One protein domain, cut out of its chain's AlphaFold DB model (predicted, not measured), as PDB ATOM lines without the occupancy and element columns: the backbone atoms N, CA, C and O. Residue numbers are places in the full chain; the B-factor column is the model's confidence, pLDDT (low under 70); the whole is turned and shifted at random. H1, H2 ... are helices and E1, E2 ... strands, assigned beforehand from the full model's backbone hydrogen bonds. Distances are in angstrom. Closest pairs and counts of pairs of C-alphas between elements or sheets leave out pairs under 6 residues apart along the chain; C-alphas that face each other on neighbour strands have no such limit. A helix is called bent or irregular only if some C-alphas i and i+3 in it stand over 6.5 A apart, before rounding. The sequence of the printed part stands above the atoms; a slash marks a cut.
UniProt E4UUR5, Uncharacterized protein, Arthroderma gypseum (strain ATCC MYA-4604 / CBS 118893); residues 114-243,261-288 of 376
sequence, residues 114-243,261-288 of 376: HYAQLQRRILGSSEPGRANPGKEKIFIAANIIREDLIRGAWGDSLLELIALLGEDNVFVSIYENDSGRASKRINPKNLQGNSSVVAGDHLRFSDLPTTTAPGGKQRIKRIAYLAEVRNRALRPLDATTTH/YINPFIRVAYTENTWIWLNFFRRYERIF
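AT A GLANCE: This is residues 114 to 243 and 261 to 288 of the 376 residues of an uncharacterized protein of Arthroderma gypseum (strain ATCC MYA-4604 / CBS 118893) (UniProt E4UUR5). What does the model look like? A small parallel sheet of two strands, E1 and E2, lies in the middle, with H3 to one side and the last part of H5 packed on the other, and three parts reach outward. These are the hairpin of E3 and E4 beyond the first residue of H5, H1 at the other end of the long axis, and H7, of which residues 272 to 277 and 279 to 288 stand free. What is it made of? The 158 printed residues hold, in order, H1 E1 H2 H3 E2 H4 E3 E4 H5 H6 H7, a mixed class of helices and strands. The whole is loose, with a radius of gyration of the C-alphas of 19.2 A and spans of 63 by 51 by 29 A.

HOW THE PARTS SIT: How does H1 stand? H1, residues 114 to 123, is close to but not clearly touching H3, residues 153 to 165: the closest C-alphas, of Ile 122 and Leu 164, are 7.5 A apart, and the lines are about perpendicular at 87 degrees. What pairs in the sheet? E1, residues 138 to 144, and E2, residues 170 to 176, are parallel at 14 degrees, with N 140 and O 171 at 2.8 A; with H2, residues 147 to 151, and H3 between them they make a strand-helix-strand unit, two parallel neighbour strands joined through helices, with a right-handed crossover. The closest C-alphas of E2 and H5, residues 222 to 234, are those of Tyr 175 and Ala 233, 5.0 A apart. What of the others? E3, residues 210 to 212, and E4, residues 218 to 220, form an antiparallel hairpin, with N 211 and O 219 at 2.8 A; H6, residues 236 to 242, meets H5 only through their link. H4, residues 180 to 185, is close to but not clearly touching H2, with the closest C-alphas, of Glu 147 and Ser 183, at 7.6 A, and H7, residues 272 to 288, is apart from H6. Are the helix backbones complete? Every O i to N i+4 pair is within hydrogen-bond range in H1, H2, H3, H5 and H6, but 0 of 2 in H4, with 2 of 3 O i to N i+3 pairs, and 8 of 13 in H7.

IN THESE COORDINATES: Where do the ends lie? H1 begins at C-alpha 114 (50.095, -63.242, 54.738), and H7 ends at C-alpha 288 (36.443, -41.307, 62.485). How long are the longer elements? E1 measures 19.2 A, E2 19.1 A, H3 18.2 A, H5 18.5 A and H7 22.0 A. Which helices are irregular? H4 only just is, with C-alphas 181 and 184 at 6.9 A; H7 is, with C-alphas 283 and 286 at 7.8 A, and it has a kink of 71 degrees near residue 280.

THE WHOLE: Is the printed part cut? Residues 244 to 260 are not printed, and C-alphas 243 and 261 are 18.6 A apart; beyond the cut, residues 261 to 262 pair, parallel, with 139 to 140 of E1. Which links are long? Those from H1 to E1 and from H4 to E3. Where is confidence low? Residues 145 to 148, 177 to 202, 239 to 243 and 261 to 271 have pLDDT under 70.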
ATOM      1  N   HIS A 114      49.824 -62.108  53.853       89.12
ATOM      2  CA  HIS A 114      50.095 -63.242  54.738       89.12
ATOM      3  C   HIS A 114      48.816 -63.911  55.268       89.12
ATOM      4  O   HIS A 114      48.810 -65.124  55.450       89.12
ATOM      5  N   TYR A 115      47.709 -63.177  55.443       89.25
ATOM      6  CA  TYR A 115      46.434 -63.776  55.857       89.25
ATOM      7  C   TYR A 115      45.860 -64.690  54.771       89.25
ATOM      8  O   TYR A 115      45.440 -65.806  55.061       89.25
ATOM      9  N   ALA A 116      45.905 -64.258  53.506       91.38
ATOM     10  CA  ALA A 116      45.458 -65.076  52.378       91.38
ATOM     11  C   ALA A 116      46.372 -66.292  52.147       91.38
ATOM     12  O   ALA A 116      45.905 -67.348  51.724       91.38
ATOM     13  N   GLN A 117      47.675 -66.155  52.411       92.69
ATOM     14  CA  GLN A 117      48.622 -67.275  52.369       92.69
ATOM     15  C   GLN A 117      48.335 -68.290  53.483       92.69
ATOM     16  O   GLN A 117      48.281 -69.488  53.209       92.69
ATOM     17  N   LEU A 118      48.092 -67.820  54.710       91.62
ATOM     18  CA  LEU A 118      47.707 -68.663  55.842       91.62
ATOM     19  C   LEU A 118      46.393 -69.401  55.560       91.62
ATOM     20  O   LEU A 118      46.331 -70.611  55.738       91.62
ATOM     21  N   GLN A 119      45.376 -68.703  55.050       92.62
ATOM     22  CA  GLN A 119      44.097 -69.313  54.684       92.62
ATOM     23  C   GLN A 119      44.270 -70.408  53.625       92.62
ATOM     24  O   GLN A 119      43.757 -71.508  53.797       92.62
ATOM     25  N   ARG A 120      45.038 -70.146  52.558       93.38
ATOM     26  CA  ARG A 120      45.345 -71.157  51.531       93.38
ATOM     27  C   ARG A 120      46.050 -72.379  52.114       93.38
ATOM     28  O   ARG A 120      45.716 -73.495  51.740       93.38
ATOM     29  N   ARG A 121      46.981 -72.186  53.052       90.38
ATOM     30  CA  ARG A 121      47.664 -73.290  53.744       90.38
ATOM     31  C   ARG A 121      46.702 -74.110  54.603       90.38
ATOM     32  O   ARG A 121      46.751 -75.332  54.565       90.38
ATOM     33  N   ILE A 122      45.831 -73.439  55.354       92.38
ATOM     34  CA  ILE A 122      44.841 -74.086  56.222       92.38
ATOM     35  C   ILE A 122      43.822 -74.887  55.407       92.38
ATOM     36  O   ILE A 122      43.441 -75.968  55.839       92.38
ATOM     37  N   LEU A 123      43.384 -74.367  54.255       93.62
ATOM     38  CA  LEU A 123      42.420 -75.035  53.373       93.62
ATOM     39  C   LEU A 123      43.058 -76.134  52.512       93.62
ATOM     40  O   LEU A 123      42.367 -77.053  52.091       93.62
ATOM     41  N   GLY A 124      44.360 -76.040  52.236       93.44
ATOM     42  CA  GLY A 124      45.092 -77.007  51.418       93.44
ATOM     43  C   GLY A 124      45.569 -78.255  52.166       93.44
ATOM     44  O   GLY A 124      46.197 -79.112  51.554       93.44
ATOM     45  N   SER A 125      45.330 -78.359  53.475       91.00
ATOM     46  CA  SER A 125      45.768 -79.493  54.292       91.00
ATOM     47  C   SER A 125      44.792 -79.749  55.437       91.00
ATOM     48  O   SER A 125      44.246 -78.808  56.011       91.00
ATOM     49  N   SER A 126      44.622 -81.017  55.809       89.00
ATOM     50  CA  SER A 126      43.860 -81.425  56.996       89.00
ATOM     51  C   SER A 126      44.758 -81.791  58.183       89.00
ATOM     52  O   SER A 126      44.246 -82.131  59.244       89.00
ATOM     53  N   GLU A 127      46.082 -81.701  58.026       88.19
ATOM     54  CA  GLU A 127      47.042 -82.085  59.062       88.19
ATOM     55  C   GLU A 127      46.961 -81.153  60.290       88.19
ATOM     56  O   GLU A 127      46.704 -79.940  60.150       88.19
ATOM     57  N   PRO A 128      47.193 -81.683  61.506       86.94
ATOM     58  CA  PRO A 128      47.310 -80.866  62.706       86.94
ATOM     59  C   PRO A 128      48.552 -79.965  62.624       86.94
ATOM     60  O   PRO A 128      49.579 -80.321  62.048       86.94
ATOM     61  N   GLY A 129      48.473 -78.758  63.187       88.56
ATOM     62  CA  GLY A 129      49.613 -77.829  63.207       88.56
ATOM     63  C   GLY A 129      49.893 -77.084  61.901       88.56
ATOM     64  O   GLY A 129      50.861 -76.329  61.823       88.56
ATOM     65  N   ARG A 130      49.037 -77.212  60.881       92.50
ATOM     66  CA  ARG A 130      49.187 -76.527  59.582       92.50
ATOM     67  C   ARG A 130      49.231 -74.993  59.654       92.50
ATOM     68  O   ARG A 130      49.755 -74.353  58.742       92.50
ATOM     69  N   ALA A 131      48.716 -74.384  60.723       91.25
ATOM     70  CA  ALA A 131      48.822 -72.943  60.963       91.25
ATOM     71  C   ALA A 131      50.118 -72.534  61.696       91.25
ATOM     72  O   ALA A 131      50.415 -71.344  61.762       91.25
ATOM     73  N   ASN A 132      50.910 -73.491  62.191       91.00
ATOM     74  CA  ASN A 132      52.137 -73.279  62.962       91.00
ATOM     75  C   ASN A 132      53.322 -74.075  62.362       91.00
ATOM     76  O   ASN A 132      53.811 -75.033  62.966       91.00
ATOM     77  N   PRO A 133      53.815 -73.699  61.166       88.25
ATOM     78  CA  PRO A 133      54.900 -74.429  60.500       88.25
ATOM     79  C   PRO A 133      56.216 -74.406  61.292       88.25
ATOM     80  O   PRO A 133      57.017 -75.326  61.167       88.25
ATOM     81  N   GLY A 134      56.434 -73.366  62.106       89.12
ATOM     82  CA  GLY A 134      57.616 -73.221  62.956       89.12
ATOM     83  C   GLY A 134      57.588 -74.102  64.205       89.12
ATOM     84  O   GLY A 134      58.579 -74.136  64.926       89.12
ATOM     85  N   LYS A 135      56.476 -74.812  64.463       89.12
ATOM     86  CA  LYS A 135      56.258 -75.620  65.675       89.12
ATOM     87  C   LYS A 135      56.540 -74.826  66.956       89.12
ATOM     88  O   LYS A 135      57.076 -75.356  67.930       89.12
ATOM     89  N   GLU A 136      56.188 -73.542  66.948       87.56
ATOM     90  CA  GLU A 136      56.385 -72.653  68.089       87.56
ATOM     91  C   GLU A 136      55.529 -73.117  69.268       87.56
ATOM     92  O   GLU A 136      54.403 -73.580  69.071       87.56
ATOM     93  N   LYS A 137      56.048 -72.980  70.493       86.00
ATOM     94  CA  LYS A 137      55.284 -73.272  71.710       86.00
ATOM     95  C   LYS A 137      54.375 -72.094  72.047       86.00
ATOM     96  O   LYS A 137      54.832 -70.959  72.202       86.00
ATOM     97  N   ILE A 138      53.083 -72.383  72.155       85.00
ATOM     98  CA  ILE A 138      52.021 -71.393  72.301       85.00
ATOM     99  C   ILE A 138      51.318 -71.628  73.629       85.00
ATOM    100  O   ILE A 138      50.828 -72.721  73.907       85.00
ATOM    101  N   PHE A 139      51.232 -70.578  74.438       84.38
ATOM    102  CA  PHE A 139      50.477 -70.600  75.683       84.38
ATOM    103  C   PHE A 139      49.228 -69.728  75.556       84.38
ATOM    104  O   PHE A 139      49.319 -68.516  75.329       84.38
ATOM    105  N   ILE A 140      48.061 -70.348  75.726       82.81
ATOM    106  CA  ILE A 140      46.752 -69.699  75.692       82.81
ATOM    107  C   ILE A 140      46.207 -69.658  77.119       82.81
ATOM    108  O   ILE A 140      45.730 -70.663  77.637       82.81
ATOM    109  N   ALA A 141      46.241 -68.491  77.757       83.19
ATOM    110  CA  ALA A 141      45.441 -68.269  78.962       83.19
ATOM    111  C   ALA A 141      43.996 -67.943  78.574       83.19
ATOM    112  O   ALA A 141      43.762 -67.492  77.468       83.19
ATOM    113  N   ALA A 142      43.029 -68.097  79.470       79.94
ATOM    114  CA  ALA A 142      41.707 -67.487  79.391       79.94
ATOM    115  C   ALA A 142      41.136 -67.326  80.794       79.94
ATOM    116  O   ALA A 142      41.349 -68.168  81.656       79.94
ATOM    117  N   ASN A 143      40.403 -66.239  81.022       79.12
ATOM    118  CA  ASN A 143      39.596 -66.084  82.223       79.12
ATOM    119  C   ASN A 143      38.134 -65.949  81.814       79.12
ATOM    120  O   ASN A 143      37.770 -64.985  81.131       79.12
ATOM    121  N   ILE A 144      37.316 -66.911  82.227       73.69
ATOM    122  CA  ILE A 144      35.916 -67.013  81.832       73.69
ATOM    123  C   ILE A 144      35.057 -67.123  83.087       73.69
ATOM    124  O   ILE A 144      35.324 -67.916  83.974       73.69
ATOM    125  N   ILE A 145      34.018 -66.294  83.163       68.69
ATOM    126  CA  ILE A 145      33.099 -66.277  84.313       68.69
ATOM    127  C   ILE A 145      31.935 -67.255  84.099       68.69
ATOM    128  O   ILE A 145      31.400 -67.801  85.057       68.69
ATOM    129  N   ARG A 146      31.514 -67.459  82.841       67.75
ATOM    130  CA  ARG A 146      30.357 -68.298  82.516       67.75
ATOM    131  C   ARG A 146      30.775 -69.621  81.877       67.75
ATOM    132  O   ARG A 146      31.385 -69.628  80.810       67.75
ATOM    133  N   GLU A 147      30.386 -70.718  82.515       68.25
ATOM    134  CA  GLU A 147      30.656 -72.091  82.071       68.25
ATOM    135  C   GLU A 147      30.053 -72.395  80.687       68.25
ATOM    136  O   GLU A 147      30.653 -73.098  79.872       68.25
ATOM    137  N   ASP A 148      28.874 -71.836  80.395       69.69
ATOM    138  CA  ASP A 148      28.153 -72.032  79.133       69.69
ATOM    139  C   ASP A 148      28.965 -71.577  77.915       69.69
ATOM    140  O   ASP A 148      28.892 -72.193  76.855       69.69
ATOM    141  N   LEU A 149      29.796 -70.545  78.076       72.31
ATOM    142  CA  LEU A 149      30.671 -70.050  77.022       72.31
ATOM    143  C   LEU A 149      31.775 -71.064  76.701       72.31
ATOM    144  O   LEU A 149      32.080 -71.269  75.529       72.31
ATOM    145  N   ILE A 150      32.328 -71.728  77.723       71.62
ATOM    146  CA  ILE A 150      33.353 -72.773  77.561       71.62
ATOM    147  C   ILE A 150      32.773 -73.976  76.814       71.62
ATOM    148  O   ILE A 150      33.465 -74.577  76.002       71.62
ATOM    149  N   ARG A 151      31.506 -74.318  77.067       71.12
ATOM    150  CA  ARG A 151      30.810 -75.436  76.405       71.12
ATOM    151  C   ARG A 151      30.131 -75.068  75.086       71.12
ATOM    152  O   ARG A 151      29.585 -75.947  74.429       71.12
ATOM    153  N   GLY A 152      30.091 -73.785  74.751       75.31
ATOM    154  CA  GLY A 152      29.455 -73.277  73.544       75.31
ATOM    155  C   GLY A 152      30.460 -72.995  72.434       75.31
ATOM    156  O   GLY A 152      31.586 -73.486  72.430       75.31
ATOM    157  N   ALA A 153      30.067 -72.100  71.527       78.75
ATOM    158  CA  ALA A 153      30.838 -71.769  70.329       78.75
ATOM    159  C   ALA A 153      32.288 -71.329  70.603       78.75
ATOM    160  O   ALA A 153      33.157 -71.539  69.763       78.75
ATOM    161  N   TRP A 154      32.568 -70.719  71.761       80.94
ATOM    162  CA  TRP A 154      33.935 -70.330  72.112       80.94
ATOM    163  C   TRP A 154      34.828 -71.550  72.371       80.94
ATOM    164  O   TRP A 154      35.966 -71.559  71.909       80.94
ATOM    165  N   GLY A 155      34.316 -72.576  73.058       78.06
ATOM    166  CA  GLY A 155      35.037 -73.832  73.266       78.06
ATOM    167  C   GLY A 155      35.303 -74.557  71.953       78.06
ATOM    168  O   GLY A 155      36.441 -74.941  71.693       78.06
ATOM    169  N   ASP A 156      34.288 -74.647  71.090       81.25
ATOM    170  CA  ASP A 156      34.416 -75.263  69.763       81.25
ATOM    171  C   ASP A 156      35.474 -74.545  68.907       81.25
ATOM    172  O   ASP A 156      36.354 -75.181  68.327       81.25
ATOM    173  N   SER A 157      35.451 -73.205  68.880       86.19
ATOM    174  CA  SER A 157      36.460 -72.405  68.168       86.19
ATOM    175  C   SER A 157      37.861 -72.548  68.765       86.19
ATOM    176  O   SER A 157      38.852 -72.490  68.037       86.19
ATOM    177  N   LEU A 158      37.974 -72.722  70.086       84.31
ATOM    178  CA  LEU A 158      39.261 -72.961  70.732       84.31
ATOM    179  C   LEU A 158      39.828 -74.333  70.346       84.31
ATOM    180  O   LEU A 158      41.018 -74.423  70.062       84.31
ATOM    181  N   LEU A 159      38.998 -75.377  70.295       85.50
ATOM    182  CA  LEU A 159      39.407 -76.709  69.838       85.50
ATOM    183  C   LEU A 159      39.890 -76.685  68.385       85.50
ATOM    184  O   LEU A 159      40.955 -77.222  68.081       85.50
ATOM    185  N   GLU A 160      39.162 -75.996  67.504       87.50
ATOM    186  CA  GLU A 160      39.582 -75.796  66.114       87.50
ATOM    187  C   GLU A 160      40.935 -75.072  66.038       87.50
ATOM    188  O   GLU A 160      41.832 -75.487  65.301       87.50
ATOM    189  N   LEU A 161      41.122 -74.023  66.845       89.38
ATOM    190  CA  LEU A 161      42.385 -73.294  66.920       89.38
ATOM    191  C   LEU A 161      43.540 -74.186  67.400       89.38
ATOM    192  O   LEU A 161      44.628 -74.124  66.830       89.38
ATOM    193  N   ILE A 162      43.321 -75.020  68.417       86.81
ATOM    194  CA  ILE A 162      44.336 -75.961  68.909       86.81
ATOM    195  C   ILE A 162      44.727 -76.940  67.796       86.81
ATOM    196  O   ILE A 162      45.916 -77.109  67.533       86.81
ATOM    197  N   ALA A 163      43.755 -77.513  67.081       88.69
ATOM    198  CA  ALA A 163      44.026 -78.409  65.958       88.69
ATOM    199  C   ALA A 163      44.823 -77.709  64.839       88.69
ATOM    200  O   ALA A 163      45.769 -78.273  64.284       88.69
ATOM    201  N   LEU A 164      44.495 -76.447  64.536       91.81
ATOM    202  CA  LEU A 164      45.226 -75.630  63.561       91.81
ATOM    203  C   LEU A 164      46.682 -75.375  63.977       91.81
ATOM    204  O   LEU A 164      47.570 -75.404  63.125       91.81
ATOM    205  N   LEU A 165      46.931 -75.122  65.262       90.62
ATOM    206  CA  LEU A 165      48.250 -74.797  65.820       90.62
ATOM    207  C   LEU A 165      49.090 -76.031  66.196       90.62
ATOM    208  O   LEU A 165      50.315 -75.927  66.310       90.62
ATOM    209  N   GLY A 166      48.448 -77.193  66.313       89.44
ATOM    210  CA  GLY A 166      49.048 -78.472  66.673       89.44
ATOM    211  C   GLY A 166      48.970 -78.714  68.177       89.44
ATOM    212  O   GLY A 166      49.507 -77.936  68.964       89.44
ATOM    213  N   GLU A 167      48.331 -79.814  68.570       85.69
ATOM    214  CA  GLU A 167      48.030 -80.149  69.970       85.69
ATOM    215  C   GLU A 167      49.286 -80.217  70.856       85.69
ATOM    216  O   GLU A 167      49.293 -79.680  71.961       85.69
ATOM    217  N   ASP A 168      50.392 -80.751  70.333       83.19
ATOM    218  CA  ASP A 168      51.674 -80.865  71.050       83.19
ATOM    219  C   ASP A 168      52.388 -79.521  71.286       83.19
ATOM    220  O   ASP A 168      53.362 -79.422  72.046       83.19
ATOM    221  N   ASN A 169      51.953 -78.472  70.589       84.38
ATOM    222  CA  ASN A 169      52.564 -77.149  70.634       84.38
ATOM    223  C   ASN A 169      51.757 -76.149  71.457       84.38
ATOM    224  O   ASN A 169      52.270 -75.067  71.742       84.38
ATOM    225  N   VAL A 170      50.534 -76.500  71.857       83.56
ATOM    226  CA  VAL A 170      49.629 -75.591  72.554       83.56
ATOM    227  C   VAL A 170      49.406 -76.050  73.986       83.56
ATOM    228  O   VAL A 170      48.932 -77.151  74.249       83.56
ATOM    229  N   PHE A 171      49.677 -75.150  74.925       82.31
ATOM    230  CA  PHE A 171      49.230 -75.278  76.303       82.31
ATOM    231  C   PHE A 171      48.068 -74.319  76.540       82.31
ATOM    232  O   PHE A 171      48.161 -73.130  76.233       82.31
ATOM    233  N   VAL A 172      46.979 -74.820  77.121       79.38
ATOM    234  CA  VAL A 172      45.791 -74.016  77.429       79.38
ATOM    235  C   VAL A 172      45.585 -73.956  78.935       79.38
ATOM    236  O   VAL A 172      45.570 -74.993  79.591       79.38
ATOM    237  N   SER A 173      45.392 -72.748  79.463       80.31
ATOM    238  CA  SER A 173      45.083 -72.450  80.861       80.31
ATOM    239  C   SER A 173      43.798 -71.634  80.957       80.31
ATOM    240  O   SER A 173      43.797 -70.428  80.715       80.31
ATOM    241  N   ILE A 174      42.688 -72.282  81.305       77.94
ATOM    242  CA  ILE A 174      41.406 -71.598  81.512       77.94
ATOM    243  C   ILE A 174      41.160 -71.488  83.010       77.94
ATOM    244  O   ILE A 174      41.008 -72.508  83.678       77.94
ATOM    245  N   TYR A 175      41.107 -70.257  83.517       77.19
ATOM    246  CA  TYR A 175      40.652 -69.958  84.866       77.19
ATOM    247  C   TYR A 175      39.169 -69.604  84.842       77.19
ATOM    248  O   TYR A 175      38.744 -68.673  84.152       77.19
ATOM    249  N   GLU A 176      38.391 -70.357  85.607       74.44
ATOM    250  CA  GLU A 176      36.974 -70.107  85.805       74.44
ATOM    251  C   GLU A 176      36.763 -69.437  87.165       74.44
ATOM    252  O   GLU A 176      37.119 -70.007  88.195       74.44
ATOM    253  N   ASN A 177      36.203 -68.224  87.182       66.12
ATOM    254  CA  ASN A 177      35.872 -67.541  88.433       66.12
ATOM    255  C   ASN A 177      34.353 -67.452  88.623       66.12
ATOM    256  O   ASN A 177      33.657 -66.916  87.765       66.12
ATOM    257  N   ASP A 178      33.872 -67.904  89.783       57.91
ATOM    258  CA  ASP A 178      32.498 -67.721  90.281       57.91
ATOM    259  C   ASP A 178      31.355 -68.478  89.557       57.91
ATOM    260  O   ASP A 178      30.194 -68.092  89.690       57.91
ATOM    261  N   SER A 179      31.608 -69.603  88.875       51.19
ATOM    262  CA  SER A 179      30.550 -70.405  88.213       51.19
ATOM    263  C   SER A 179      29.656 -71.245  89.154       51.19
ATOM    264  O   SER A 179      28.838 -72.060  88.722       51.19
ATOM    265  N   GLY A 180      29.736 -71.022  90.469       49.03
ATOM    266  CA  GLY A 180      28.941 -71.746  91.466       49.03
ATOM    267  C   GLY A 180      29.311 -73.232  91.593       49.03
ATOM    268  O   GLY A 180      30.352 -73.687  91.129       49.03
ATOM    269  N   ARG A 181      28.443 -74.027  92.246       44.06
ATOM    270  CA  ARG A 181      28.686 -75.460  92.551       44.06
ATOM    271  C   ARG A 181      28.819 -76.360  91.303       44.06
ATOM    272  O   ARG A 181      29.103 -77.547  91.451       44.06
ATOM    273  N   ALA A 182      28.609 -75.816  90.101       41.31
ATOM    274  CA  ALA A 182      28.658 -76.534  88.829       41.31
ATOM    275  C   ALA A 182      30.088 -76.747  88.286       41.31
ATOM    276  O   ALA A 182      30.296 -77.685  87.517       41.31
ATOM    277  N   SER A 183      31.087 -75.997  88.776       42.50
ATOM    278  CA  SER A 183      32.492 -76.066  88.316       42.50
ATOM    279  C   SER A 183      33.161 -77.448  88.496       42.50
ATOM    280  O   SER A 183      34.168 -77.762  87.869       42.50
ATOM    281  N   LYS A 184      32.557 -78.367  89.267       43.75
ATOM    282  CA  LYS A 184      33.019 -79.767  89.395       43.75
ATOM    283  C   LYS A 184      32.749 -80.656  88.164       43.75
ATOM    284  O   LYS A 184      32.972 -81.863  88.238       43.75
ATOM    285  N   ARG A 185      32.242 -80.116  87.047       40.03
ATOM    286  CA  ARG A 185      31.832 -80.893  85.855       40.03
ATOM    287  C   ARG A 185      32.573 -80.562  84.558       40.03
ATOM    288  O   ARG A 185      32.160 -81.035  83.497       40.03
ATOM    289  N   ILE A 186      33.666 -79.805  84.591       43.59
ATOM    290  CA  ILE A 186      34.581 -79.785  83.443       43.59
ATOM    291  C   ILE A 186      35.555 -80.941  83.642       43.59
ATOM    292  O   ILE A 186      36.463 -80.872  84.460       43.59
ATOM    293  N   ASN A 187      35.314 -82.042  82.932       42.78
ATOM    294  CA  ASN A 187      36.280 -83.121  82.819       42.78
ATOM    295  C   ASN A 187      37.234 -82.714  81.680       42.78
ATOM    296  O   ASN A 187      36.822 -82.793  80.521       42.78
ATOM    297  N   PRO A 188      38.474 -82.263  81.957       47.81
ATOM    298  CA  PRO A 188      39.445 -81.883  80.923       47.81
ATOM    299  C   PRO A 188      39.793 -83.033  79.960       47.81
ATOM    300  O   PRO A 188      40.470 -82.818  78.967       47.81
ATOM    301  N   LYS A 189      39.270 -84.244  80.194       41.09
ATOM    302  CA  LYS A 189      39.434 -85.442  79.361       41.09
ATOM    303  C   LYS A 189      38.914 -85.344  77.915       41.09
ATOM    304  O   LYS A 189      39.217 -86.243  77.143       41.09
ATOM    305  N   ASN A 190      38.174 -84.297  77.534       44.28
ATOM    306  CA  ASN A 190      37.827 -84.042  76.123       44.28
ATOM    307  C   ASN A 190      38.793 -83.080  75.407       44.28
ATOM    308  O   ASN A 190      38.671 -82.895  74.202       44.28
ATOM    309  N   LEU A 191      39.754 -82.487  76.118       50.72
ATOM    310  CA  LEU A 191      40.879 -81.779  75.519       50.72
ATOM    311  C   LEU A 191      42.076 -82.741  75.547       50.72
ATOM    312  O   LEU A 191      42.811 -82.796  76.526       50.72
ATOM    313  N   GLN A 192      42.236 -83.556  74.502       43.56
ATOM    314  CA  GLN A 192      43.241 -84.635  74.413       43.56
ATOM    315  C   GLN A 192      44.711 -84.169  74.282       43.56
ATOM    316  O   GLN A 192      45.581 -84.974  73.976       43.56
ATOM    317  N   GLY A 193      45.019 -82.907  74.590       46.44
ATOM    318  CA  GLY A 193      46.387 -82.377  74.640       46.44
ATOM    319  C   GLY A 193      46.789 -81.945  76.051       46.44
ATOM    320  O   GLY A 193      45.963 -81.950  76.964       46.44
ATOM    321  N   ASN A 194      48.036 -81.485  76.215       53.97
ATOM    322  CA  ASN A 194      48.646 -80.925  77.443       53.97
ATOM    323  C   ASN A 194      47.939 -79.665  78.012       53.97
ATOM    324  O   ASN A 194      48.545 -78.822  78.666       53.97
ATOM    325  N   SER A 195      46.652 -79.498  77.741       54.41
ATOM    326  CA  SER A 195      45.777 -78.479  78.285       54.41
ATOM    327  C   SER A 195      45.482 -78.738  79.764       54.41
ATOM    328  O   SER A 195      45.083 -79.828  80.170       54.41
ATOM    329  N   SER A 196      45.643 -77.704  80.583       53.75
ATOM    330  CA  SER A 196      45.193 -77.717  81.968       53.75
ATOM    331  C   SER A 196      44.042 -76.729  82.103       53.75
ATOM    332  O   SER A 196      44.238 -75.513  82.096       53.75
ATOM    333  N   VAL A 197      42.819 -77.223  82.266       54.94
ATOM    334  CA  VAL A 197      41.754 -76.369  82.796       54.94
ATOM    335  C   VAL A 197      42.033 -76.210  84.285       54.94
ATOM    336  O   VAL A 197      41.746 -77.107  85.077       54.94
ATOM    337  N   VAL A 198      42.644 -75.090  84.667       53.81
ATOM    338  CA  VAL A 198      42.821 -74.741  86.076       53.81
ATOM    339  C   VAL A 198      41.513 -74.128  86.557       53.81
ATOM    340  O   VAL A 198      41.372 -72.912  86.684       53.81
ATOM    341  N   ALA A 199      40.546 -74.997  86.847       52.03
ATOM    342  CA  ALA A 199      39.454 -74.666  87.751       52.03
ATOM    343  C   ALA A 199      40.078 -74.457  89.139       52.03
ATOM    344  O   ALA A 199      40.240 -75.389  89.922       52.03
ATOM    345  N   GLY A 200      40.589 -73.251  89.380       50.84
ATOM    346  CA  GLY A 200      41.236 -72.920  90.640       50.84
ATOM    347  C   GLY A 200      40.200 -72.697  91.734       50.84
ATOM    348  O   GLY A 200      39.064 -72.319  91.455       50.84
ATOM    349  N   ASP A 201      40.620 -72.880  92.985       57.50
ATOM    350  CA  ASP A 201      39.816 -72.532  94.156       57.50
ATOM    351  C   ASP A 201      39.199 -71.136  93.996       57.50
ATOM    352  O   ASP A 201      39.880 -70.195  93.555       57.50
ATOM    353  N   HIS A 202      37.918 -71.007  94.366       65.75
ATOM    354  CA  HIS A 202      37.201 -69.731  94.371       65.75
ATOM    355  C   HIS A 202      38.091 -68.633  94.960       65.75
ATOM    356  O   HIS A 202      38.661 -68.799  96.044       65.75
ATOM    357  N   LEU A 203      38.246 -67.523  94.232       74.69
ATOM    358  CA  LEU A 203      39.034 -66.396  94.709       74.69
ATOM    359  C   LEU A 203      38.397 -65.863  95.994       74.69
ATOM    360  O   LEU A 203      37.329 -65.252  95.969       74.69
ATOM    361  N   ARG A 204      39.056 -66.095  97.131       74.31
ATOM    362  CA  ARG A 204      38.601 -65.543  98.402       74.31
ATOM    363  C   ARG A 204      38.867 -64.049  98.380       74.31
ATOM    364  O   ARG A 204      40.005 -63.592  98.345       74.31
ATOM    365  N   PHE A 205      37.791 -63.278  98.399       76.44
ATOM    366  CA  PHE A 205      37.850 -61.821  98.392       76.44
ATOM    367  C   PHE A 205      38.590 -61.238  99.605       76.44
ATOM    368  O   PHE A 205      39.129 -60.140  99.504       76.44
ATOM    369  N   SER A 206      38.667 -61.989 100.709       76.12
ATOM    370  CA  SER A 206      39.481 -61.675 101.890       76.12
ATOM    371  C   SER A 206      40.971 -61.534 101.589       76.12
ATOM    372  O   SER A 206      41.663 -60.798 102.283       76.12
ATOM    373  N   ASP A 207      41.458 -62.223 100.559       80.25
ATOM    374  CA  ASP A 207      42.884 -62.289 100.233       80.25
ATOM    375  C   ASP A 207      43.303 -61.108  99.342       80.25
ATOM    376  O   ASP A 207      44.485 -60.893  99.070       80.25
ATOM    377  N   LEU A 208      42.326 -60.336  98.854       83.81
ATOM    378  CA  LEU A 208      42.564 -59.195  97.988       83.81
ATOM    379  C   LEU A 208      42.797 -57.922  98.803       83.81
ATOM    380  O   LEU A 208      42.087 -57.660  99.775       83.81
ATOM    381  N   PRO A 209      43.716 -57.050  98.356       81.38
ATOM    382  CA  PRO A 209      43.962 -55.791  99.035       81.38
ATOM    383  C   PRO A 209      42.724 -54.890  98.964       81.38
ATOM    384  O   PRO A 209      42.227 -54.539  97.882       81.38
ATOM    385  N   THR A 210      42.256 -54.475 100.135       83.88
ATOM    386  CA  THR A 210      41.161 -53.525 100.302       83.88
ATOM    387  C   THR A 210      41.672 -52.086 100.312       83.88
ATOM    388  O   THR A 210      42.865 -51.791 100.406       83.88
ATOM    389  N   THR A 211      40.751 -51.155 100.104       77.94
ATOM    390  CA  THR A 211      40.986 -49.724 100.211       77.94
ATOM    391  C   THR A 211      39.813 -49.091 100.908       77.94
ATOM    392  O   THR A 211      38.660 -49.409 100.612       77.94
ATOM    393  N   THR A 212      40.113 -48.134 101.768       80.25
ATOM    394  CA  THR A 212      39.093 -47.310 102.393       80.25
ATOM    395  C   THR A 212      38.444 -46.418 101.336       80.25
ATOM    396  O   THR A 212      39.121 -45.637 100.660       80.25
ATOM    397  N   ALA A 213      37.136 -46.570 101.154       78.44
ATOM    398  CA  ALA A 213      36.316 -45.676 100.354       78.44
ATOM    399  C   ALA A 213      35.929 -44.422 101.166       78.44
ATOM    400  O   ALA A 213      35.942 -44.459 102.399       78.44
ATOM    401  N   PRO A 214      35.536 -43.317 100.507       72.38
ATOM    402  CA  PRO A 214      34.852 -42.221 101.188       72.38
ATOM    403  C   PRO A 214      33.647 -42.755 101.980       72.38
ATOM    404  O   PRO A 214      32.840 -43.507 101.433       72.38
ATOM    405  N   GLY A 215      33.565 -42.419 103.270       72.44
ATOM    406  CA  GLY A 215      32.607 -43.014 104.215       72.44
ATOM    407  C   GLY A 215      33.137 -44.219 105.009       72.44
ATOM    408  O   GLY A 215      32.347 -44.940 105.605       72.44
ATOM    409  N   GLY A 216      34.448 -44.487 104.983       74.56
ATOM    410  CA  GLY A 216      35.125 -45.430 105.888       74.56
ATOM    411  C   GLY A 216      34.995 -46.913 105.541       74.56
ATOM    412  O   GLY A 216      35.720 -47.748 106.077       74.56
ATOM    413  N   LYS A 217      34.119 -47.268 104.597       81.50
ATOM    414  CA  LYS A 217      33.923 -48.661 104.177       81.50
ATOM    415  C   LYS A 217      35.159 -49.214 103.469       81.50
ATOM    416  O   LYS A 217      35.667 -48.608 102.524       81.50
ATOM    417  N   GLN A 218      35.594 -50.407 103.867       84.31
ATOM    418  CA  GLN A 218      36.641 -51.151 103.168       84.31
ATOM    419  C   GLN A 218      36.080 -51.784 101.897       84.31
ATOM    420  O   GLN A 218      35.125 -52.551 101.950       84.31
ATOM    421  N   ARG A 219      36.669 -51.462 100.742       87.75
ATOM    422  CA  ARG A 219      36.225 -51.948  99.429       87.75
ATOM    423  C   ARG A 219      37.383 -52.553  98.650       87.75
ATOM    424  O   ARG A 219      38.517 -52.087  98.726       87.75
ATOM    425  N   ILE A 220      37.104 -53.564  97.837       88.75
ATOM    426  CA  ILE A 220      38.124 -54.213  97.005       88.75
ATOM    427  C   ILE A 220      38.298 -53.424  95.713       88.75
ATOM    428  O   ILE A 220      37.336 -53.181  94.978       88.75
ATOM    429  N   LYS A 221      39.538 -53.046  95.384       85.88
ATOM    430  CA  LYS A 221      39.835 -52.372  94.112       85.88
ATOM    431  C   LYS A 221      39.579 -53.329  92.952       85.88
ATOM    432  O   LYS A 221      40.201 -54.386  92.865       85.88
ATOM    433  N   ARG A 222      38.777 -52.903  91.972       85.44
ATOM    434  CA  ARG A 222      38.484 -53.698  90.766       85.44
ATOM    435  C   ARG A 222      39.753 -54.125  90.021       85.44
ATOM    436  O   ARG A 222      39.824 -55.234  89.513       85.44
ATOM    437  N   ILE A 223      40.753 -53.244  89.941       82.31
ATOM    438  CA  ILE A 223      42.029 -53.551  89.272       82.31
ATOM    439  C   ILE A 223      42.790 -54.654  90.014       82.31
ATOM    440  O   ILE A 223      43.352 -55.517  89.355       82.31
ATOM    441  N   ALA A 224      42.779 -54.653  91.352       83.00
ATOM    442  CA  ALA A 224      43.439 -55.691  92.142       83.00
ATOM    443  C   ALA A 224      42.769 -57.054  91.931       83.00
ATOM    444  O   ALA A 224      43.452 -58.024  91.626       83.00
ATOM    445  N   TYR A 225      41.433 -57.090  91.968       84.31
ATOM    446  CA  TYR A 225      40.657 -58.281  91.618       84.31
ATOM    447  C   TYR A 225      40.994 -58.794  90.205       84.31
ATOM    448  O   TYR A 225      41.360 -59.950  90.035       84.31
ATOM    449  N   LEU A 226      40.940 -57.928  89.182       83.50
ATOM    450  CA  LEU A 226      41.231 -58.327  87.797       83.50
ATOM    451  C   LEU A 226      42.678 -58.793  87.596       83.50
ATOM    452  O   LEU A 226      42.920 -59.675  86.776       83.50
ATOM    453  N   ALA A 227      43.633 -58.186  88.305       83.38
ATOM    454  CA  ALA A 227      45.033 -58.584  88.258       83.38
ATOM    455  C   ALA A 227      45.230 -59.972  88.870       83.38
ATOM    456  O   ALA A 227      45.878 -60.806  88.251       83.38
ATOM    457  N   GLU A 228      44.621 -60.248  90.023       83.56
ATOM    458  CA  GLU A 228      44.721 -61.556  90.674       83.56
ATOM    459  C   GLU A 228      44.087 -62.664  89.826       83.56
ATOM    460  O   GLU A 228      44.706 -63.695  89.579       83.56
ATOM    461  N   VAL A 229      42.889 -62.420  89.293       81.62
ATOM    462  CA  VAL A 229      42.209 -63.342  88.375       81.62
ATOM    463  C   VAL A 229      43.061 -63.620  87.127       81.62
ATOM    464  O   VAL A 229      43.187 -64.764  86.694       81.62
ATOM    465  N   ARG A 230      43.702 -62.588  86.559       81.38
ATOM    466  CA  ARG A 230      44.638 -62.751  85.437       81.38
ATOM    467  C   ARG A 230      45.867 -63.565  85.839       81.38
ATOM    468  O   ARG A 230      46.257 -64.460  85.098       81.38
ATOM    469  N   ASN A 231      46.476 -63.255  86.979       83.62
ATOM    470  CA  ASN A 231      47.672 -63.942  87.455       83.62
ATOM    471  C   ASN A 231      47.382 -65.427  87.675       83.62
ATOM    472  O   ASN A 231      48.176 -66.257  87.257       83.62
ATOM    473  N   ARG A 232      46.210 -65.773  88.223       80.81
ATOM    474  CA  ARG A 232      45.740 -67.161  88.361       80.81
ATOM    475  C   ARG A 232      45.718 -67.912  87.033       80.81
ATOM    476  O   ARG A 232      46.268 -69.005  86.969       80.81
ATOM    477  N   ALA A 233      45.166 -67.306  85.981       79.88
ATOM    478  CA  ALA A 233      45.167 -67.894  84.639       79.88
ATOM    479  C   ALA A 233      46.582 -68.064  84.051       79.88
ATOM    480  O   ALA A 233      46.789 -68.913  83.188       79.88
ATOM    481  N   LEU A 234      47.560 -67.275  84.509       82.25
ATOM    482  CA  LEU A 234      48.945 -67.328  84.036       82.25
ATOM    483  C   LEU A 234      49.858 -68.233  84.879       82.25
ATOM    484  O   LEU A 234      50.886 -68.644  84.359       82.25
ATOM    485  N   ARG A 235      49.493 -68.597  86.118       80.81
ATOM    486  CA  ARG A 235      50.327 -69.422  87.024       80.81
ATOM    487  C   ARG A 235      50.926 -70.686  86.395       80.81
ATOM    488  O   ARG A 235      52.069 -70.995  86.723       80.81
ATOM    489  N   PRO A 236      50.231 -71.425  85.507       78.38
ATOM    490  CA  PRO A 236      50.836 -72.600  84.881       78.38
ATOM    491  C   PRO A 236      52.112 -72.310  84.074       78.38
ATOM    492  O   PRO A 236      52.908 -73.228  83.886       78.38
ATOM    493  N   LEU A 237      52.349 -71.058  83.654       73.69
ATOM    494  CA  LEU A 237      53.610 -70.623  83.035       73.69
ATOM    495  C   LEU A 237      54.810 -70.760  83.976       73.69
ATOM    496  O   LEU A 237      55.895 -71.169  83.559       73.69
ATOM    497  N   ASP A 238      54.617 -70.454  85.257       70.94
ATOM    498  CA  ASP A 238      55.685 -70.533  86.253       70.94
ATOM    499  C   ASP A 238      56.044 -72.008  86.523       70.94
ATOM    500  O   ASP A 238      57.215 -72.386  86.610       70.94
ATOM    501  N   ALA A 239      55.034 -72.884  86.562       61.50
ATOM    502  CA  ALA A 239      55.219 -74.322  86.762       61.50
ATOM    503  C   ALA A 239      55.900 -75.011  85.565       61.50
ATOM    504  O   ALA A 239      56.768 -75.862  85.762       61.50
ATOM    505  N   THR A 240      55.574 -74.617  84.326       53.69
ATOM    506  CA  THR A 240      56.253 -75.141  83.121       53.69
ATOM    507  C   THR A 240      57.732 -74.761  83.073       53.69
ATOM    508  O   THR A 240      58.534 -75.514  82.529       53.69
ATOM    509  N   THR A 241      58.115 -73.652  83.709       50.53
ATOM    510  CA  THR A 241      59.523 -73.255  83.862       50.53
ATOM    511  C   THR A 241      60.275 -74.160  84.851       50.53
ATOM    512  O   THR A 241      61.482 -74.342  84.730       50.53
ATOM    513  N   THR A 242      59.569 -74.772  85.809       42.44
ATOM    514  CA  THR A 242      60.181 -75.467  86.955       42.44
ATOM    515  C   THR A 242      60.250 -76.996  86.784       42.44
ATOM    516  O   THR A 242      61.048 -77.654  87.445       42.44
ATOM    517  N   HIS A 243      59.464 -77.589  85.875       41.75
ATOM    518  CA  HIS A 243      59.386 -79.050  85.689       41.75
ATOM    519  C   HIS A 243      60.332 -79.653  84.635       41.75
ATOM    520  O   HIS A 243      60.216 -80.843  84.342       41.75
ATOM    521  N   TYR A 261      53.176 -65.904  73.732       68.81
ATOM    522  CA  TYR A 261      52.254 -65.719  74.847       68.81
ATOM    523  C   TYR A 261      51.031 -64.939  74.390       68.81
ATOM    524  O   TYR A 261      51.102 -63.739  74.106       68.81
ATOM    525  N   ILE A 262      49.880 -65.604  74.366       64.31
ATOM    526  CA  ILE A 262      48.613 -64.949  74.069       64.31
ATOM    527  C   ILE A 262      47.944 -64.651  75.403       64.31
ATOM    528  O   ILE A 262      47.412 -65.535  76.069       64.31
ATOM    529  N   ASN A 263      47.990 -63.383  75.813       60.28
ATOM    530  CA  ASN A 263      47.208 -62.889  76.939       60.28
ATOM    531  C   ASN A 263      45.841 -62.422  76.426       60.28
ATOM    532  O   ASN A 263      45.761 -61.334  75.843       60.28
ATOM    533  N   PRO A 264      44.747 -63.153  76.669       54.78
ATOM    534  CA  PRO A 264      43.430 -62.631  76.390       54.78
ATOM    535  C   PRO A 264      43.081 -61.719  77.544       54.78
ATOM    536  O   PRO A 264      42.692 -62.117  78.644       54.78
ATOM    537  N   PHE A 265      43.242 -60.438  77.280       51.84
ATOM    538  CA  PHE A 265      42.662 -59.428  78.127       51.84
ATOM    539  C   PHE A 265      41.154 -59.708  78.296       51.84
ATOM    540  O   PHE A 265      40.451 -60.022  77.340       51.84
ATOM    541  N   ILE A 266      40.658 -59.572  79.526       47.84
ATOM    542  CA  ILE A 266      39.406 -60.148  80.070       47.84
ATOM    543  C   ILE A 266      38.092 -59.645  79.413       47.84
ATOM    544  O   ILE A 266      36.997 -59.968  79.862       47.84
ATOM    545  N   ARG A 267      38.137 -58.840  78.343       51.06
ATOM    546  CA  ARG A 267      36.937 -58.287  77.680       51.06
ATOM    547  C   ARG A 267      37.124 -58.116  76.174       51.06
ATOM    548  O   ARG A 267      37.174 -56.990  75.691       51.06
ATOM    549  N   VAL A 268      37.231 -59.223  75.446       50.34
ATOM    550  CA  VAL A 268      37.340 -59.216  73.972       50.34
ATOM    551  C   VAL A 268      36.116 -59.769  73.245       50.34
ATOM    552  O   VAL A 268      36.032 -59.637  72.029       50.34
ATOM    553  N   ALA A 269      35.120 -60.310  73.954       57.59
ATOM    554  CA  ALA A 269      33.851 -60.623  73.311       57.59
ATOM    555  C   ALA A 269      33.066 -59.321  73.097       57.59
ATOM    556  O   ALA A 269      32.526 -58.733  74.038       57.59
ATOM    557  N   TYR A 270      33.041 -58.856  71.849       60.94
ATOM    558  CA  TYR A 270      32.072 -57.870  71.392       60.94
ATOM    559  C   TYR A 270      30.657 -58.342  71.739       60.94
ATOM    560  O   TYR A 270      30.362 -59.536  71.669       60.94
ATOM    561  N   THR A 271      29.779 -57.413  72.121       67.25
ATOM    562  CA  THR A 271      28.362 -57.756  72.274       67.25
ATOM    563  C   THR A 271      27.801 -58.161  70.913       67.25
ATOM    564  O   THR A 271      28.309 -57.736  69.874       67.25
ATOM    565  N   GLU A 272      26.738 -58.958  70.901       74.25
ATOM    566  CA  GLU A 272      26.058 -59.353  69.660       74.25
ATOM    567  C   GLU A 272      25.690 -58.133  68.799       74.25
ATOM    568  O   GLU A 272      25.968 -58.093  67.604       74.25
ATOM    569  N   ASN A 273      25.202 -57.065  69.434       79.31
ATOM    570  CA  ASN A 273      24.917 -55.809  68.748       79.31
ATOM    571  C   ASN A 273      26.164 -55.195  68.082       79.31
ATOM    572  O   ASN A 273      26.084 -54.643  66.989       79.31
ATOM    573  N   THR A 274      27.341 -55.298  68.704       80.44
ATOM    574  CA  THR A 274      28.580 -54.838  68.067       80.44
ATOM    575  C   THR A 274      28.931 -55.670  66.832       80.44
ATOM    576  O   THR A 274      29.400 -55.092  65.855       80.44
ATOM    577  N   TRP A 275      28.663 -56.981  66.823       79.00
ATOM    578  CA  TRP A 275      28.870 -57.829  65.642       79.00
ATOM    579  C   TRP A 275      27.968 -57.438  64.472       79.00
ATOM    580  O   TRP A 275      28.462 -57.321  63.351       79.00
ATOM    581  N   ILE A 276      26.690 -57.146  64.737       86.50
ATOM    582  CA  ILE A 276      25.732 -56.670  63.721       86.50
ATOM    583  C   ILE A 276      26.264 -55.405  63.029       86.50
ATOM    584  O   ILE A 276      26.231 -55.284  61.804       86.50
ATOM    585  N   TRP A 277      26.825 -54.478  63.805       85.50
ATOM    586  CA  TRP A 277      27.353 -53.215  63.292       85.50
ATOM    587  C   TRP A 277      28.805 -53.277  62.798       85.50
ATOM    588  O   TRP A 277      29.302 -52.304  62.225       85.50
ATOM    589  N   LEU A 278      29.509 -54.394  62.988       83.94
ATOM    590  CA  LEU A 278      30.953 -54.468  62.764       83.94
ATOM    591  C   LEU A 278      31.329 -54.164  61.310       83.94
ATOM    592  O   LEU A 278      32.267 -53.408  61.059       83.94
ATOM    593  N   ASN A 279      30.573 -54.697  60.348       80.12
ATOM    594  CA  ASN A 279      30.815 -54.457  58.923       80.12
ATOM    595  C   ASN A 279      30.589 -52.992  58.533       80.12
ATOM    596  O   ASN A 279      31.348 -52.442  57.732       80.12
ATOM    597  N   PHE A 280      29.586 -52.348  59.134       83.06
ATOM    598  CA  PHE A 280      29.339 -50.924  58.944       83.06
ATOM    599  C   PHE A 280      30.519 -50.100  59.471       83.06
ATOM    600  O   PHE A 280      31.126 -49.338  58.718       83.06
ATOM    601  N   PHE A 281      30.921 -50.302  60.730       83.56
ATOM    602  CA  PHE A 281      32.014 -49.527  61.322       83.56
ATOM    603  C   PHE A 281      33.358 -49.776  60.637       83.56
ATOM    604  O   PHE A 281      34.052 -48.809  60.344       83.56
ATOM    605  N   ARG A 282      33.694 -51.021  60.271       80.62
ATOM    606  CA  ARG A 282      34.913 -51.335  59.500       80.62
ATOM    607  C   ARG A 282      34.990 -50.563  58.179       80.62
ATOM    608  O   ARG A 282      36.078 -50.215  57.723       80.62
ATOM    609  N   ARG A 283      33.852 -50.274  57.542       79.50
ATOM    610  CA  ARG A 283      33.833 -49.495  56.298       79.50
ATOM    611  C   ARG A 283      34.157 -48.022  56.545       79.50
ATOM    612  O   ARG A 283      34.951 -47.445  55.805       79.50
ATOM    613  N   TYR A 284      33.592 -47.449  57.605       77.81
ATOM    614  CA  TYR A 284      33.649 -46.013  57.895       77.81
ATOM    615  C   TYR A 284      34.701 -45.604  58.938       77.81
ATOM    616  O   TYR A 284      34.860 -44.414  59.197       77.81
ATOM    617  N   GLU A 285      35.453 -46.543  59.515       81.31
ATOM    618  CA  GLU A 285      36.405 -46.284  60.605       81.31
ATOM    619  C   GLU A 285      37.396 -45.154  60.296       81.31
ATOM    620  O   GLU A 285      37.615 -44.275  61.127       81.31
ATOM    621  N   ARG A 286      37.939 -45.104  59.071       75.81
ATOM    622  CA  ARG A 286      38.880 -44.048  58.661       75.81
ATOM    623  C   ARG A 286      38.279 -42.642  58.680       75.81
ATOM    624  O   ARG A 286      39.024 -41.690  58.877       75.81
ATOM    625  N   ILE A 287      36.960 -42.489  58.533       75.44
ATOM    626  CA  ILE A 287      36.293 -41.182  58.679       75.44
ATOM    627  C   ILE A 287      36.431 -40.692  60.121       75.44
ATOM    628  O   ILE A 287      36.704 -39.515  60.375       75.44
ATOM    629  N   PHE A 288      36.301 -41.615  61.074       75.94
ATOM    630  CA  PHE A 288      36.443 -41.307  62.485       75.94
ATOM    631  C   PHE A 288      37.881 -40.963  62.874       75.94
ATOM    632  O   PHE A 288      38.044 -40.361  63.924       75.94
TER     633      PHE A 288